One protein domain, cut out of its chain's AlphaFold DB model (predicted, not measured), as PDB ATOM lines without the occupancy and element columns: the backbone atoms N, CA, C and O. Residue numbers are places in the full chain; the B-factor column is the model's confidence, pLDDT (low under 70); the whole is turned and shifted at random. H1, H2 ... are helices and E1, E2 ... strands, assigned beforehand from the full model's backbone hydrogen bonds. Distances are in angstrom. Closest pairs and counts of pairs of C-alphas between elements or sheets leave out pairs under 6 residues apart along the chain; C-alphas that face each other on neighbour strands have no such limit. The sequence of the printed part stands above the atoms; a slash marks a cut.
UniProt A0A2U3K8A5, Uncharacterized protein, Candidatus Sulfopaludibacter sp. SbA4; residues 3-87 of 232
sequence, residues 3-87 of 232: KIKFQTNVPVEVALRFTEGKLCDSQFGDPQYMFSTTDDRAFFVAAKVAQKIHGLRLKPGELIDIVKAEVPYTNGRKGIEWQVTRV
ATOM      1  N   LYS A   3     -18.098 -20.645 -18.482       82.62
ATOM      2  CA  LYS A   3     -17.048 -19.828 -19.104       82.62
ATOM      3  C   LYS A   3     -15.694 -20.531 -19.058       82.62
ATOM      4  O   LYS A   3     -15.070 -20.594 -17.998       82.62
ATOM      5  N   ILE A   4     -15.179 -20.948 -20.215       82.31
ATOM      6  CA  ILE A   4     -13.789 -21.409 -20.340       82.31
ATOM      7  C   ILE A   4     -12.859 -20.229 -20.056       82.31
ATOM      8  O   ILE A   4     -12.967 -19.158 -20.661       82.31
ATOM      9  N   LYS A   5     -11.927 -20.432 -19.124       80.75
ATOM     10  CA  LYS A   5     -10.844 -19.498 -18.821       80.75
ATOM     11  C   LYS A   5      -9.545 -20.100 -19.345       80.75
ATOM     12  O   LYS A   5      -9.025 -21.033 -18.746       80.75
ATOM     13  N   PHE A   6      -9.022 -19.565 -20.446       79.81
ATOM     14  CA  PHE A   6      -7.722 -19.985 -20.967       79.81
ATOM     15  C   PHE A   6      -6.610 -19.595 -19.989       79.81
ATOM     16  O   PHE A   6      -6.386 -18.405 -19.718       79.81
ATOM     17  N   GLN A   7      -5.928 -20.601 -19.450       74.25
ATOM     18  CA  GLN A   7      -4.745 -20.405 -18.627       74.25
ATOM     19  C   GLN A   7      -3.548 -20.073 -19.527       74.25
ATOM     20  O   GLN A   7      -3.465 -20.495 -20.679       74.25
ATOM     21  N   THR A   8      -2.652 -19.227 -19.029       78.62
ATOM     22  CA  THR A   8      -1.487 -18.776 -19.793       78.62
ATOM     23  C   THR A   8      -0.542 -19.950 -20.076       78.62
ATOM     24  O   THR A   8      -0.235 -20.703 -19.156       78.62
ATOM     25  N   ASN A   9      -0.084 -20.081 -21.324       76.06
ATOM     26  CA  ASN A   9       0.747 -21.177 -21.850       76.06
ATOM     27  C   ASN A   9       0.133 -22.588 -21.733       76.06
ATOM     28  O   ASN A   9       0.852 -23.575 -21.852       76.06
ATOM     29  N   VAL A  10      -1.186 -22.698 -21.537       78.31
ATOM     30  CA  VAL A  10      -1.898 -23.984 -21.537       78.31
ATOM     31  C   VAL A  10      -2.709 -24.097 -22.834       78.31
ATOM     32  O   VAL A  10      -3.542 -23.217 -23.081       78.31
ATOM     33  N   PRO A  11      -2.483 -25.125 -23.676       76.56
ATOM     34  CA  PRO A  11      -3.373 -25.426 -24.790       76.56
ATOM     35  C   PRO A  11      -4.718 -25.908 -24.245       76.56
ATOM     36  O   PRO A  11      -4.772 -26.696 -23.299       76.56
ATOM     37  N   VAL A  12      -5.810 -25.401 -24.811       81.62
ATOM     38  CA  VAL A  12      -7.158 -25.849 -24.467       81.62
ATOM     39  C   VAL A  12      -7.868 -26.263 -25.745       81.62
ATOM     40  O   VAL A  12      -8.288 -25.413 -26.536       81.62
ATOM     41  N   GLU A  13      -8.024 -27.573 -25.896       84.56
ATOM     42  CA  GLU A  13      -8.799 -28.189 -26.961       84.56
ATOM     43  C   GLU A  13     -10.290 -27.868 -26.776       84.56
ATOM     44  O   GLU A  13     -10.880 -28.075 -25.707       84.56
ATOM     45  N   VAL A  14     -10.908 -27.314 -27.817       83.00
ATOM     46  CA  VAL A  14     -12.322 -26.940 -27.841       83.00
ATOM     47  C   VAL A  14     -12.942 -27.251 -29.198       83.00
ATOM     48  O   VAL A  14     -12.454 -26.818 -30.237       83.00
ATOM     49  N   ALA A  15     -14.073 -27.954 -29.200       83.06
ATOM     50  CA  ALA A  15     -14.870 -28.158 -30.406       83.06
ATOM     51  C   ALA A  15     -15.890 -27.020 -30.566       83.06
ATOM     52  O   ALA A  15     -16.760 -26.847 -29.709       83.06
ATOM     53  N   LEU A  16     -15.807 -26.229 -31.639       82.44
ATOM     54  CA  LEU A  16     -16.704 -25.084 -31.863       82.44
ATOM     55  C   LEU A  16     -18.124 -25.542 -32.215       82.44
ATOM     56  O   LEU A  16     -18.316 -26.204 -33.225       82.44
ATOM     57  N   ARG A  17     -19.153 -25.139 -31.460       78.69
ATOM     58  CA  ARG A  17     -20.561 -25.442 -31.800       78.69
ATOM     59  C   ARG A  17     -21.097 -24.569 -32.928       78.69
ATOM     60  O   ARG A  17     -21.919 -25.025 -33.715       78.69
ATOM     61  N   PHE A  18     -20.634 -23.326 -32.993       75.88
ATOM     62  CA  PHE A  18     -20.976 -22.370 -34.039       75.88
ATOM     63  C   PHE A  18     -19.691 -21.808 -34.643       75.88
ATOM     64  O   PHE A  18     -18.746 -21.488 -33.923       75.88
ATOM     65  N   THR A  19     -19.667 -21.693 -35.969       68.12
ATOM     66  CA  THR A  19     -18.550 -21.112 -36.732       68.12
ATOM     67  C   THR A  19     -18.503 -19.591 -36.618       68.12
ATOM     68  O   THR A  19     -17.445 -18.980 -36.755       68.12
ATOM     69  N   GLU A  20     -19.656 -18.983 -36.350       72.25
ATOM     70  CA  GLU A  20     -19.814 -17.558 -36.112       72.25
ATOM     71  C   GLU A  20     -19.738 -17.271 -34.608       72.25
ATOM     72  O   GLU A  20     -20.562 -17.738 -33.817       72.25
ATOM     73  N   GLY A  21     -18.724 -16.504 -34.207       74.00
ATOM     74  CA  GLY A  21     -18.622 -15.975 -32.851       74.00
ATOM     75  C   GLY A  21     -19.548 -14.777 -32.693       74.00
ATOM     76  O   GLY A  21     -19.504 -13.850 -33.501       74.00
ATOM     77  N   LYS A  22     -20.358 -14.757 -31.633       80.19
ATOM     78  CA  LYS A  22     -21.223 -13.611 -31.337       80.19
ATOM     79  C   LYS A  22     -20.373 -12.438 -30.865       80.19
ATOM     80  O   LYS A  22     -19.647 -12.575 -29.880       80.19
ATOM     81  N   LEU A  23     -20.486 -11.292 -31.536       81.94
ATOM     82  CA  LEU A  23     -19.947 -10.033 -31.027       81.94
ATOM     83  C   LEU A  23     -20.610  -9.718 -29.678       81.94
ATOM     84  O   LEU A  23     -21.820  -9.882 -29.524       81.94
ATOM     85  N   CYS A  24     -19.804  -9.321 -28.701       75.06
ATOM     86  CA  CYS A  24     -20.218  -9.057 -27.334       75.06
ATOM     87  C   CYS A  24     -19.473  -7.827 -26.807       75.06
ATOM     88  O   CYS A  24     -18.250  -7.707 -26.958       75.06
ATOM     89  N   ASP A  25     -20.212  -6.917 -26.180       71.06
ATOM     90  CA  ASP A  25     -19.661  -5.692 -25.616       71.06
ATOM     91  C   ASP A  25     -18.770  -6.020 -24.412       71.06
ATOM     92  O   ASP A  25     -19.205  -6.595 -23.409       71.06
ATOM     93  N   SER A  26     -17.488  -5.670 -24.503       73.44
ATOM     94  CA  SER A  26     -16.551  -5.852 -23.397       73.44
ATOM     95  C   SER A  26     -16.674  -4.712 -22.396       73.44
ATOM     96  O   SER A  26     -16.644  -3.542 -22.774       73.44
ATOM     97  N   GLN A  27     -16.657  -5.040 -21.102       60.78
ATOM     98  CA  GLN A  27     -16.542  -4.042 -20.028       60.78
ATOM     99  C   GLN A  27     -15.265  -3.185 -20.118       60.78
ATOM    100  O   GLN A  27     -15.197  -2.135 -19.488       60.78
ATOM    101  N   PHE A  28     -14.260  -3.615 -20.891       56.25
ATOM    102  CA  PHE A  28     -13.003  -2.888 -21.104       56.25
ATOM    103  C   PHE A  28     -12.960  -2.082 -22.418       56.25
ATOM    104  O   PHE A  28     -11.916  -1.538 -22.757       56.25
ATOM    105  N   GLY A  29     -14.069  -1.986 -23.161       61.56
ATOM    106  CA  GLY A  29     -14.190  -1.155 -24.370       61.56
ATOM    107  C   GLY A  29     -13.697  -1.793 -25.679       61.56
ATOM    108  O   GLY A  29     -14.154  -1.397 -26.747       61.56
ATOM    109  N   ASP A  30     -12.832  -2.810 -25.624       74.94
ATOM    110  CA  ASP A  30     -12.402  -3.571 -26.809       74.94
ATOM    111  C   ASP A  30     -13.445  -4.626 -27.237       74.94
ATOM    112  O   ASP A  30     -13.803  -5.473 -26.416       74.94
ATOM    113  N   PRO A  31     -13.892  -4.683 -28.508       78.44
ATOM    114  CA  PRO A  31     -14.889  -5.658 -28.954       78.44
ATOM    115  C   PRO A  31     -14.418  -7.105 -28.745       78.44
ATOM    116  O   PRO A  31     -13.370  -7.531 -29.254       78.44
ATOM    117  N   GLN A  32     -15.220  -7.881 -28.012       83.75
ATOM    118  CA  GLN A  32     -14.943  -9.278 -27.697       83.75
ATOM    119  C   GLN A  32     -15.911 -10.193 -28.449       83.75
ATOM    120  O   GLN A  32     -17.058  -9.842 -28.701       83.75
ATOM    121  N   TYR A  33     -15.455 -11.386 -28.816       84.94
ATOM    122  CA  TYR A  33     -16.275 -12.384 -29.493       84.94
ATOM    123  C   TYR A  33     -16.450 -13.593 -28.585       84.94
ATOM    124  O   TYR A  33     -15.474 -14.142 -28.063       84.94
ATOM    125  N   MET A  34     -17.703 -13.997 -28.400       85.94
ATOM    126  CA  MET A  34     -18.092 -15.187 -27.662       85.94
ATOM    127  C   MET A  34     -18.311 -16.346 -28.634       85.94
ATOM    128  O   MET A  34     -19.192 -16.290 -29.492       85.94
ATOM    129  N   PHE A  35     -17.547 -17.419 -28.458       83.38
ATOM    130  CA  PHE A  35     -17.743 -18.685 -29.157       83.38
ATOM    131  C   PHE A  35     -18.297 -19.719 -28.178       83.38
ATOM    132  O   PHE A  35     -17.770 -19.880 -27.076       83.38
ATOM    133  N   SER A  36     -19.356 -20.424 -28.575       84.44
ATOM    134  CA  SER A  36     -19.872 -21.578 -27.834       84.44
ATOM    135  C   SER A  36     -19.221 -22.856 -28.349       84.44
ATOM    136  O   SER A  36     -19.072 -23.032 -29.561       84.44
ATOM    137  N   THR A  37     -18.877 -23.766 -27.445       85.94
ATOM    138  CA  THR A  37     -18.377 -25.104 -27.764       85.94
ATOM    139  C   THR A  37     -19.515 -26.125 -27.765       85.94
ATOM    140  O   THR A  37     -20.637 -25.830 -27.341       85.94
ATOM    141  N   THR A  38     -19.270 -27.319 -28.306       84.50
ATOM    142  CA  THR A  38     -20.269 -28.408 -28.333       84.50
ATOM    143  C   THR A  38     -20.660 -28.870 -26.926       84.50
ATOM    144  O   THR A  38     -21.825 -29.182 -26.693       84.50
ATOM    145  N   ASP A  39     -19.708 -28.801 -25.997       81.19
ATOM    146  CA  ASP A  39     -19.738 -29.226 -24.591       81.19
ATOM    147  C   ASP A  39     -20.478 -28.252 -23.635       81.19
ATOM    148  O   ASP A  39     -20.105 -28.094 -22.479       81.19
ATOM    149  N   ASP A  40     -21.459 -27.494 -24.142       82.12
ATOM    150  CA  ASP A  40     -22.163 -26.375 -23.467       82.12
ATOM    151  C   ASP A  40     -21.261 -25.310 -22.804       82.12
ATOM    152  O   ASP A  40     -21.726 -24.457 -22.052       82.12
ATOM    153  N   ARG A  41     -19.959 -25.282 -23.088       86.00
ATOM    154  CA  ARG A  41     -19.062 -24.231 -22.600       86.00
ATOM    155  C   ARG A  41     -19.024 -23.061 -23.587       86.00
ATOM    156  O   ARG A  41     -19.379 -23.178 -24.759       86.00
ATOM    157  N   ALA A  42     -18.614 -21.892 -23.117       84.75
ATOM    158  CA  ALA A  42     -18.428 -20.704 -23.941       84.75
ATOM    159  C   ALA A  42     -17.126 -20.000 -23.573       84.75
ATOM    160  O   ALA A  42     -16.729 -19.946 -22.408       84.75
ATOM    161  N   PHE A  43     -16.450 -19.437 -24.565       85.62
ATOM    162  CA  PHE A  43     -15.191 -18.740 -24.368       85.62
ATOM    163  C   PHE A  43     -15.191 -17.391 -25.075       85.62
ATOM    164  O   PHE A  43     -15.895 -17.182 -26.061       85.62
ATOM    165  N   PHE A  44     -14.410 -16.456 -24.538       85.12
ATOM    166  CA  PHE A  44     -14.426 -15.057 -24.948       85.12
ATOM    167  C   PHE A  44     -13.027 -14.643 -25.397       85.12
ATOM    168  O   PHE A  44     -12.086 -14.689 -24.603       85.12
ATOM    169  N   VAL A  45     -12.886 -14.223 -26.652       81.38
ATOM    170  CA  VAL A  45     -11.596 -13.867 -27.264       81.38
ATOM    171  C   VAL A  45     -11.659 -12.514 -27.967       81.38
ATOM    172  O   VAL A  45     -12.722 -12.069 -28.393       81.38
ATOM    173  N   ALA A  46     -10.517 -11.833 -28.072       81.38
ATOM    174  CA  ALA A  46     -10.432 -10.533 -28.736       81.38
ATOM    175  C   ALA A  46     -10.683 -10.644 -30.252       81.38
ATOM    176  O   ALA A  46     -10.430 -11.690 -30.857       81.38
ATOM    177  N   ALA A  47     -11.093  -9.539 -30.885       81.19
ATOM    178  CA  ALA A  47     -11.396  -9.466 -32.319       81.19
ATOM    179  C   ALA A  47     -10.333 -10.106 -33.237       81.19
ATOM    180  O   ALA A  47     -10.677 -10.847 -34.154       81.19
ATOM    181  N   LYS A  48      -9.036  -9.910 -32.958       80.75
ATOM    182  CA  LYS A  48      -7.936 -10.527 -33.729       80.75
ATOM    183  C   LYS A  48      -7.962 -12.059 -33.718       80.75
ATOM    184  O   LYS A  48      -7.603 -12.683 -34.711       80.75
ATOM    185  N   VAL A  49      -8.386 -12.668 -32.615       81.69
ATOM    186  CA  VAL A  49      -8.489 -14.128 -32.461       81.69
ATOM    187  C   VAL A  49      -9.736 -14.648 -33.167       81.69
ATOM    188  O   VAL A  49      -9.671 -15.645 -33.875       81.69
ATOM    189  N   ALA A  50     -10.852 -13.925 -33.040       82.50
ATOM    190  CA  ALA A  50     -12.083 -14.219 -33.764       82.50
ATOM    191  C   ALA A  50     -11.871 -14.168 -35.286       82.50
ATOM    192  O   ALA A  50     -12.345 -15.043 -36.003       82.50
ATOM    193  N   GLN A  51     -11.080 -13.203 -35.770       81.06
ATOM    194  CA  GLN A  51     -10.650 -13.130 -37.167       81.06
ATOM    195  C   GLN A  51      -9.799 -14.339 -37.589       81.06
ATOM    196  O   GLN A  51     -10.015 -14.844 -38.688       81.06
ATOM    197  N   LYS A  52      -8.890 -14.849 -36.737       80.81
ATOM    198  CA  LYS A  52      -8.161 -16.107 -37.012       80.81
ATOM    199  C   LYS A  52      -9.126 -17.298 -37.113       80.81
ATOM    200  O   LYS A  52      -9.094 -18.010 -38.109       80.81
ATOM    201  N   ILE A  53     -10.020 -17.469 -36.133       82.31
ATOM    202  CA  ILE A  53     -11.032 -18.544 -36.097       82.31
ATOM    203  C   ILE A  53     -11.918 -18.513 -37.357       82.31
ATOM    204  O   ILE A  53     -12.084 -19.531 -38.026       82.31
ATOM    205  N   HIS A  54     -12.432 -17.337 -37.723       79.12
ATOM    206  CA  HIS A  54     -13.263 -17.154 -38.913       79.12
ATOM    207  C   HIS A  54     -12.474 -17.380 -40.218       79.12
ATOM    208  O   HIS A  54     -12.962 -18.039 -41.136       79.12
ATOM    209  N   GLY A  55     -11.229 -16.892 -40.288       76.00
ATOM    210  CA  GLY A  55     -10.337 -17.077 -41.435       76.00
ATOM    211  C   GLY A  55      -9.972 -18.541 -41.703       76.00
ATOM    212  O   GLY A  55      -9.848 -18.930 -42.861       76.00
ATOM    213  N   LEU A  56      -9.885 -19.367 -40.655       73.25
ATOM    214  CA  LEU A  56      -9.648 -20.811 -40.765       73.25
ATOM    215  C   LEU A  56     -10.839 -21.593 -41.358       73.25
ATOM    216  O   LEU A  56     -10.669 -22.763 -41.693       73.25
ATOM    217  N   ARG A  57     -12.030 -20.979 -41.502       73.62
ATOM    218  CA  ARG A  57     -13.265 -21.609 -42.030       73.62
ATOM    219  C   ARG A  57     -13.576 -22.978 -41.402       73.62
ATOM    220  O   ARG A  57     -14.044 -23.899 -42.075       73.62
ATOM    221  N   LEU A  58     -13.307 -23.087 -40.103       71.94
ATOM    222  CA  LEU A  58     -13.566 -24.266 -39.278       71.94
ATOM    223  C   LEU A  58     -15.053 -24.625 -39.351       71.94
ATOM    224  O   LEU A  58     -15.899 -23.729 -39.384       71.94
ATOM    225  N   LYS A  59     -15.391 -25.916 -39.382       72.00
ATOM    226  CA  LYS A  59     -16.791 -26.369 -39.378       72.00
ATOM    227  C   LYS A  59     -17.381 -26.354 -37.958       72.00
ATOM    228  O   LYS A  59     -16.638 -26.453 -36.982       72.00
ATOM    229  N   PRO A  60     -18.715 -26.269 -37.802       71.94
ATOM    230  CA  PRO A  60     -19.326 -26.498 -36.501       71.94
ATOM    231  C   PRO A  60     -19.199 -27.992 -36.158       71.94
ATOM    232  O   PRO A  60     -19.464 -28.852 -36.996       71.94
ATOM    233  N   GLY A  61     -18.758 -28.286 -34.937       73.00
ATOM    234  CA  GLY A  61     -18.338 -29.604 -34.457       73.00
ATOM    235  C   GLY A  61     -16.825 -29.860 -34.532       73.00
ATOM    236  O   GLY A  61     -16.380 -30.918 -34.105       73.00
ATOM    237  N   GLU A  62     -16.030 -28.928 -35.060       73.06
ATOM    238  CA  GLU A  62     -14.604 -29.146 -35.327       73.06
ATOM    239  C   GLU A  62     -13.712 -28.776 -34.130       73.06
ATOM    240  O   GLU A  62     -13.872 -27.697 -33.550       73.06
ATOM    241  N   LEU A  63     -12.779 -29.670 -33.774       76.19
ATOM    242  CA  LEU A  63     -11.797 -29.468 -32.705       76.19
ATOM    243  C   LEU A  63     -10.721 -28.458 -33.126       76.19
ATOM    244  O   LEU A  63     -10.117 -28.556 -34.200       76.19
ATOM    245  N   ILE A  64     -10.452 -27.505 -32.238       81.62
ATOM    246  CA  ILE A  64      -9.327 -26.580 -32.329       81.62
ATOM    247  C   ILE A  64      -8.602 -26.473 -30.996       81.62
ATOM    248  O   ILE A  64      -9.226 -26.475 -29.937       81.62
ATOM    249  N   ASP A  65      -7.291 -26.294 -31.065       83.50
ATOM    250  CA  ASP A  65      -6.470 -25.909 -29.929       83.50
ATOM    251  C   ASP A  65      -6.395 -24.391 -29.864       83.50
ATOM    252  O   ASP A  65      -6.029 -23.725 -30.840       83.50
ATOM    253  N   ILE A  66      -6.720 -23.836 -28.699       83.88
ATOM    254  CA  ILE A  66      -6.532 -22.416 -28.412       83.88
ATOM    255  C   ILE A  66      -5.492 -22.286 -27.307       83.88
ATOM    256  O   ILE A  66      -5.739 -22.644 -26.154       83.88
ATOM    257  N   VAL A  67      -4.334 -21.727 -27.661       83.00
ATOM    258  CA  VAL A  67      -3.239 -21.455 -26.727       83.00
ATOM    259  C   VAL A  67      -3.165 -19.958 -26.464       83.00
ATOM    260  O   VAL A  67      -3.061 -19.136 -27.380       83.00
ATOM    261  N   LYS A  68      -3.189 -19.600 -25.182       82.62
ATOM    262  CA  LYS A  68      -2.950 -18.238 -24.707       82.62
ATOM    263  C   LYS A  68      -1.472 -18.102 -24.324       82.62
ATOM    264  O   LYS A  68      -1.129 -18.190 -23.144       82.62
ATOM    265  N   ALA A  69      -0.605 -17.942 -25.317       74.00
ATOM    266  CA  ALA A  69       0.835 -17.822 -25.121       74.00
ATOM    267  C   ALA A  69       1.206 -16.480 -24.458       74.00
ATOM    268  O   ALA A  69       0.685 -15.427 -24.830       74.00
ATOM    269  N   GLU A  70       2.117 -16.494 -23.484       73.56
ATOM    270  CA  GLU A  70       2.728 -15.275 -22.939       73.56
ATOM    271  C   GLU A  70       4.054 -15.004 -23.647       73.56
ATOM    272  O   GLU A  70       5.029 -15.727 -23.462       73.56
ATOM    273  N   VAL A  71       4.081 -13.953 -24.468       69.31
ATOM    274  CA  VAL A  71       5.249 -13.583 -25.274       69.31
ATOM    275  C   VAL A  71       5.924 -12.367 -24.634       69.31
ATOM    276  O   VAL A  71       5.265 -11.339 -24.456       69.31
ATOM    277  N   PRO A  72       7.220 -12.418 -24.281       63.94
ATOM    278  CA  PRO A  72       7.921 -11.252 -23.756       63.94
ATOM    279  C   PRO A  72       8.079 -10.192 -24.856       63.94
ATOM    280  O   PRO A  72       8.792 -10.401 -25.837       63.94
ATOM    281  N   TYR A  73       7.447  -9.023 -24.703       56.88
ATOM    282  CA  TYR A  73       7.723  -7.902 -25.601       56.88
ATOM    283  C   TYR A  73       9.073  -7.261 -25.272       56.88
ATOM    284  O   TYR A  73       9.491  -7.161 -24.118       56.88
ATOM    285  N   THR A  74       9.696  -6.698 -26.309       53.09
ATOM    286  CA  THR A  74      11.000  -6.007 -26.294       53.09
ATOM    287  C   THR A  74      11.163  -4.851 -25.285       53.09
ATOM    288  O   THR A  74      12.247  -4.281 -25.222       53.09
ATOM    289  N   ASN A  75      10.131  -4.464 -24.522       62.69
ATOM    290  CA  ASN A  75      10.223  -3.441 -23.467       62.69
ATOM    291  C   ASN A  75      10.105  -3.999 -22.033       62.69
ATOM    292  O   ASN A  75       9.922  -3.224 -21.096       62.69
ATOM    293  N   GLY A  76      10.161  -5.324 -21.857       59.09
ATOM    294  CA  GLY A  76      10.034  -5.985 -20.554       59.09
ATOM    295  C   GLY A  76       8.592  -6.197 -20.079       59.09
ATOM    296  O   GLY A  76       8.376  -6.794 -19.027       59.09
ATOM    297  N   ARG A  77       7.581  -5.760 -20.844       58.53
ATOM    298  CA  ARG A  77       6.185  -6.153 -20.608       58.53
ATOM    299  C   ARG A  77       5.902  -7.500 -21.262       58.53
ATOM    300  O   ARG A  77       6.143  -7.693 -22.449       58.53
ATOM    301  N   LYS A  78       5.308  -8.405 -20.498       70.44
ATOM    302  CA  LYS A  78       4.687  -9.622 -21.021       70.44
ATOM    303  C   LYS A  78       3.440  -9.294 -21.844       70.44
ATOM    304  O   LYS A  78       2.554  -8.579 -21.378       70.44
ATOM    305  N   GLY A  79       3.410  -9.791 -23.073       68.56
ATOM    306  CA  GLY A  79       2.272  -9.764 -23.980       68.56
ATOM    307  C   GLY A  79       1.482 -11.064 -23.935       68.56
ATOM    308  O   GLY A  79       1.984 -12.085 -23.477       68.56
ATOM    309  N   ILE A  80       0.251 -11.031 -24.443       77.56
ATOM    310  CA  ILE A  80      -0.561 -12.232 -24.649       77.56
ATOM    311  C   ILE A  80      -0.742 -12.413 -26.153       77.56
ATOM    312  O   ILE A  80      -1.431 -11.618 -26.794       77.56
ATOM    313  N   GLU A  81      -0.147 -13.465 -26.700       80.75
ATOM    314  CA  GLU A  81      -0.415 -13.921 -28.055       80.75
ATOM    315  C   GLU A  81      -1.433 -15.064 -28.028       80.75
ATOM    316  O   GLU A  81      -1.377 -15.970 -27.201       80.75
ATOM    317  N   TRP A  82      -2.384 -15.016 -28.955       81.81
ATOM    318  CA  TRP A  82      -3.373 -16.070 -29.128       81.81
ATOM    319  C   TRP A  82      -3.030 -16.896 -30.359       81.81
ATOM    320  O   TRP A  82      -3.068 -16.395 -31.493       81.81
ATOM    321  N   GLN A  83      -2.721 -18.162 -30.121       80.69
ATOM    322  CA  GLN A  83      -2.505 -19.172 -31.145       80.69
ATOM    323  C   GLN A  83      -3.785 -20.006 -31.245       80.69
ATOM    324  O   GLN A  83      -4.386 -20.358 -30.231       80.69
ATOM    325  N   VAL A  84      -4.239 -20.239 -32.473       82.25
ATOM    326  CA  VAL A  84      -5.441 -21.022 -32.773       82.25
ATOM    327  C   VAL A  84      -5.059 -21.989 -33.876       82.25
ATOM    328  O   VAL A  84      -4.708 -21.544 -34.972       82.25
ATOM    329  N   THR A  85      -5.127 -23.280 -33.581       78.75
ATOM    330  CA  THR A  85      -4.681 -24.353 -34.469       78.75
ATOM    331  C   THR A  85      -5.823 -25.333 -34.688       78.75
ATOM    332  O   THR A  85      -6.575 -25.642 -33.768       78.75
ATOM    333  N   ARG A  86      -5.975 -25.826 -35.919       77.69
ATOM    334  CA  ARG A  86      -6.962 -26.855 -36.255       77.69
ATOM    335  C   ARG A  86      -6.477 -28.220 -35.767       77.69
ATOM    336  O   ARG A  86      -5.434 -28.673 -36.227       77.69
ATOM    337  N   VAL A  87      -7.242 -28.886 -34.902       67.88
ATOM    338  CA  VAL A  87      -6.901 -30.214 -34.370       67.88
ATOM    339  C   VAL A  87      -7.732 -31.261 -35.104       67.88
ATOM    340  O   VAL A  87      -8.815 -31.643 -34.673       67.88
TER     341      VAL A  87
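What this domain is: This is residues 3 to 87 of the 232 residues of an uncharacterized protein of Candidatus Sulfopaludibacter sp. SbA4 (UniProt A0A2U3K8A5). Two small antiparallel sheets, each of three strands, stand apart from each other, and one short helix, H1, bridges them along one side, packed over E6 of one sheet and E3 of the other. The long hairpin of E5 and E6 runs out along the longest axis, with its turn at residues 73 to 77 near one end. The printed part has 85 residues, with six named strands and one named helix in the order E1 E2 E3 E4 H1 E5 E6; the sheets run E1 E5 E6 and E2 E3 E4, and the class is mostly strand. The whole is compact, with a radius of gyration of the C-alphas of 12.9 A and spans of 40 by 28 by 23 A.

How they stand to each other: E1, residues 11 to 15, is an edge strand, antiparallel to the inner strand E5, residues 63 to 72, at 152 degrees; N 14 and O 64 are 2.8 A apart, within hydrogen-bond range. E1 is apart from E2, residues 22 to 24. E2, E3, residues 32 to 36, and E4, residues 41 to 46, form a meander, each strand the antiparallel neighbour of the one before. In the hairpin of E2 and E3, N 24 and O 32 are within range at 2.8 A; in that of E3 and E4, N 33 and O 45 are, at 2.8 A. H1, residues 47 to 55, is on this sheet at a height of 9.6 A, over E3 and along the strands, at 21 degrees to E3 on the local plane. Its line rises 39 degrees out of that plane, only just short of standing up from the sheet. The closest C-alphas of E3 and H1 are those of Gln 32 and Ala 47, 5.8 A apart. H1 is also on the sheet E1 E5 E6, at a height of 9.6 A, over E6, residues 78 to 86, and along it at 15 degrees on the local plane; the closest C-alphas are those of Val 49 and Trp 82, 6.4 A apart. E5 and E6 form a hairpin, with N 69 and O 81 within range at 2.8 A. E3 and E6 are apart, as are E4 and E5. In H1 every O i to N i+4 pair is within hydrogen-bond range.

Where its parts are: E1 begins at C-alpha 11, (-3.373, -25.426, -24.790), and is 13.1 A long. E2 is 6.1 A, E3 13.3 A and E4 17.3 A long. H1, 11.9 A, begins at C-alpha 47, (-11.396, -9.466, -32.319). E5 is 28.3 A long, and E6, 25.8 A, ends at C-alpha 86, (-6.962, -26.855, -36.255).

The domain as a whole: The C-alphas farthest apart are those of Gly 61 and Asn 75, 40.3 A. The printed part has no cut and no long link. Mean pLDDT of the printed part is 76.8; it is under 70 at residues 19, 27 to 29, 71 to 77, 79 and 87.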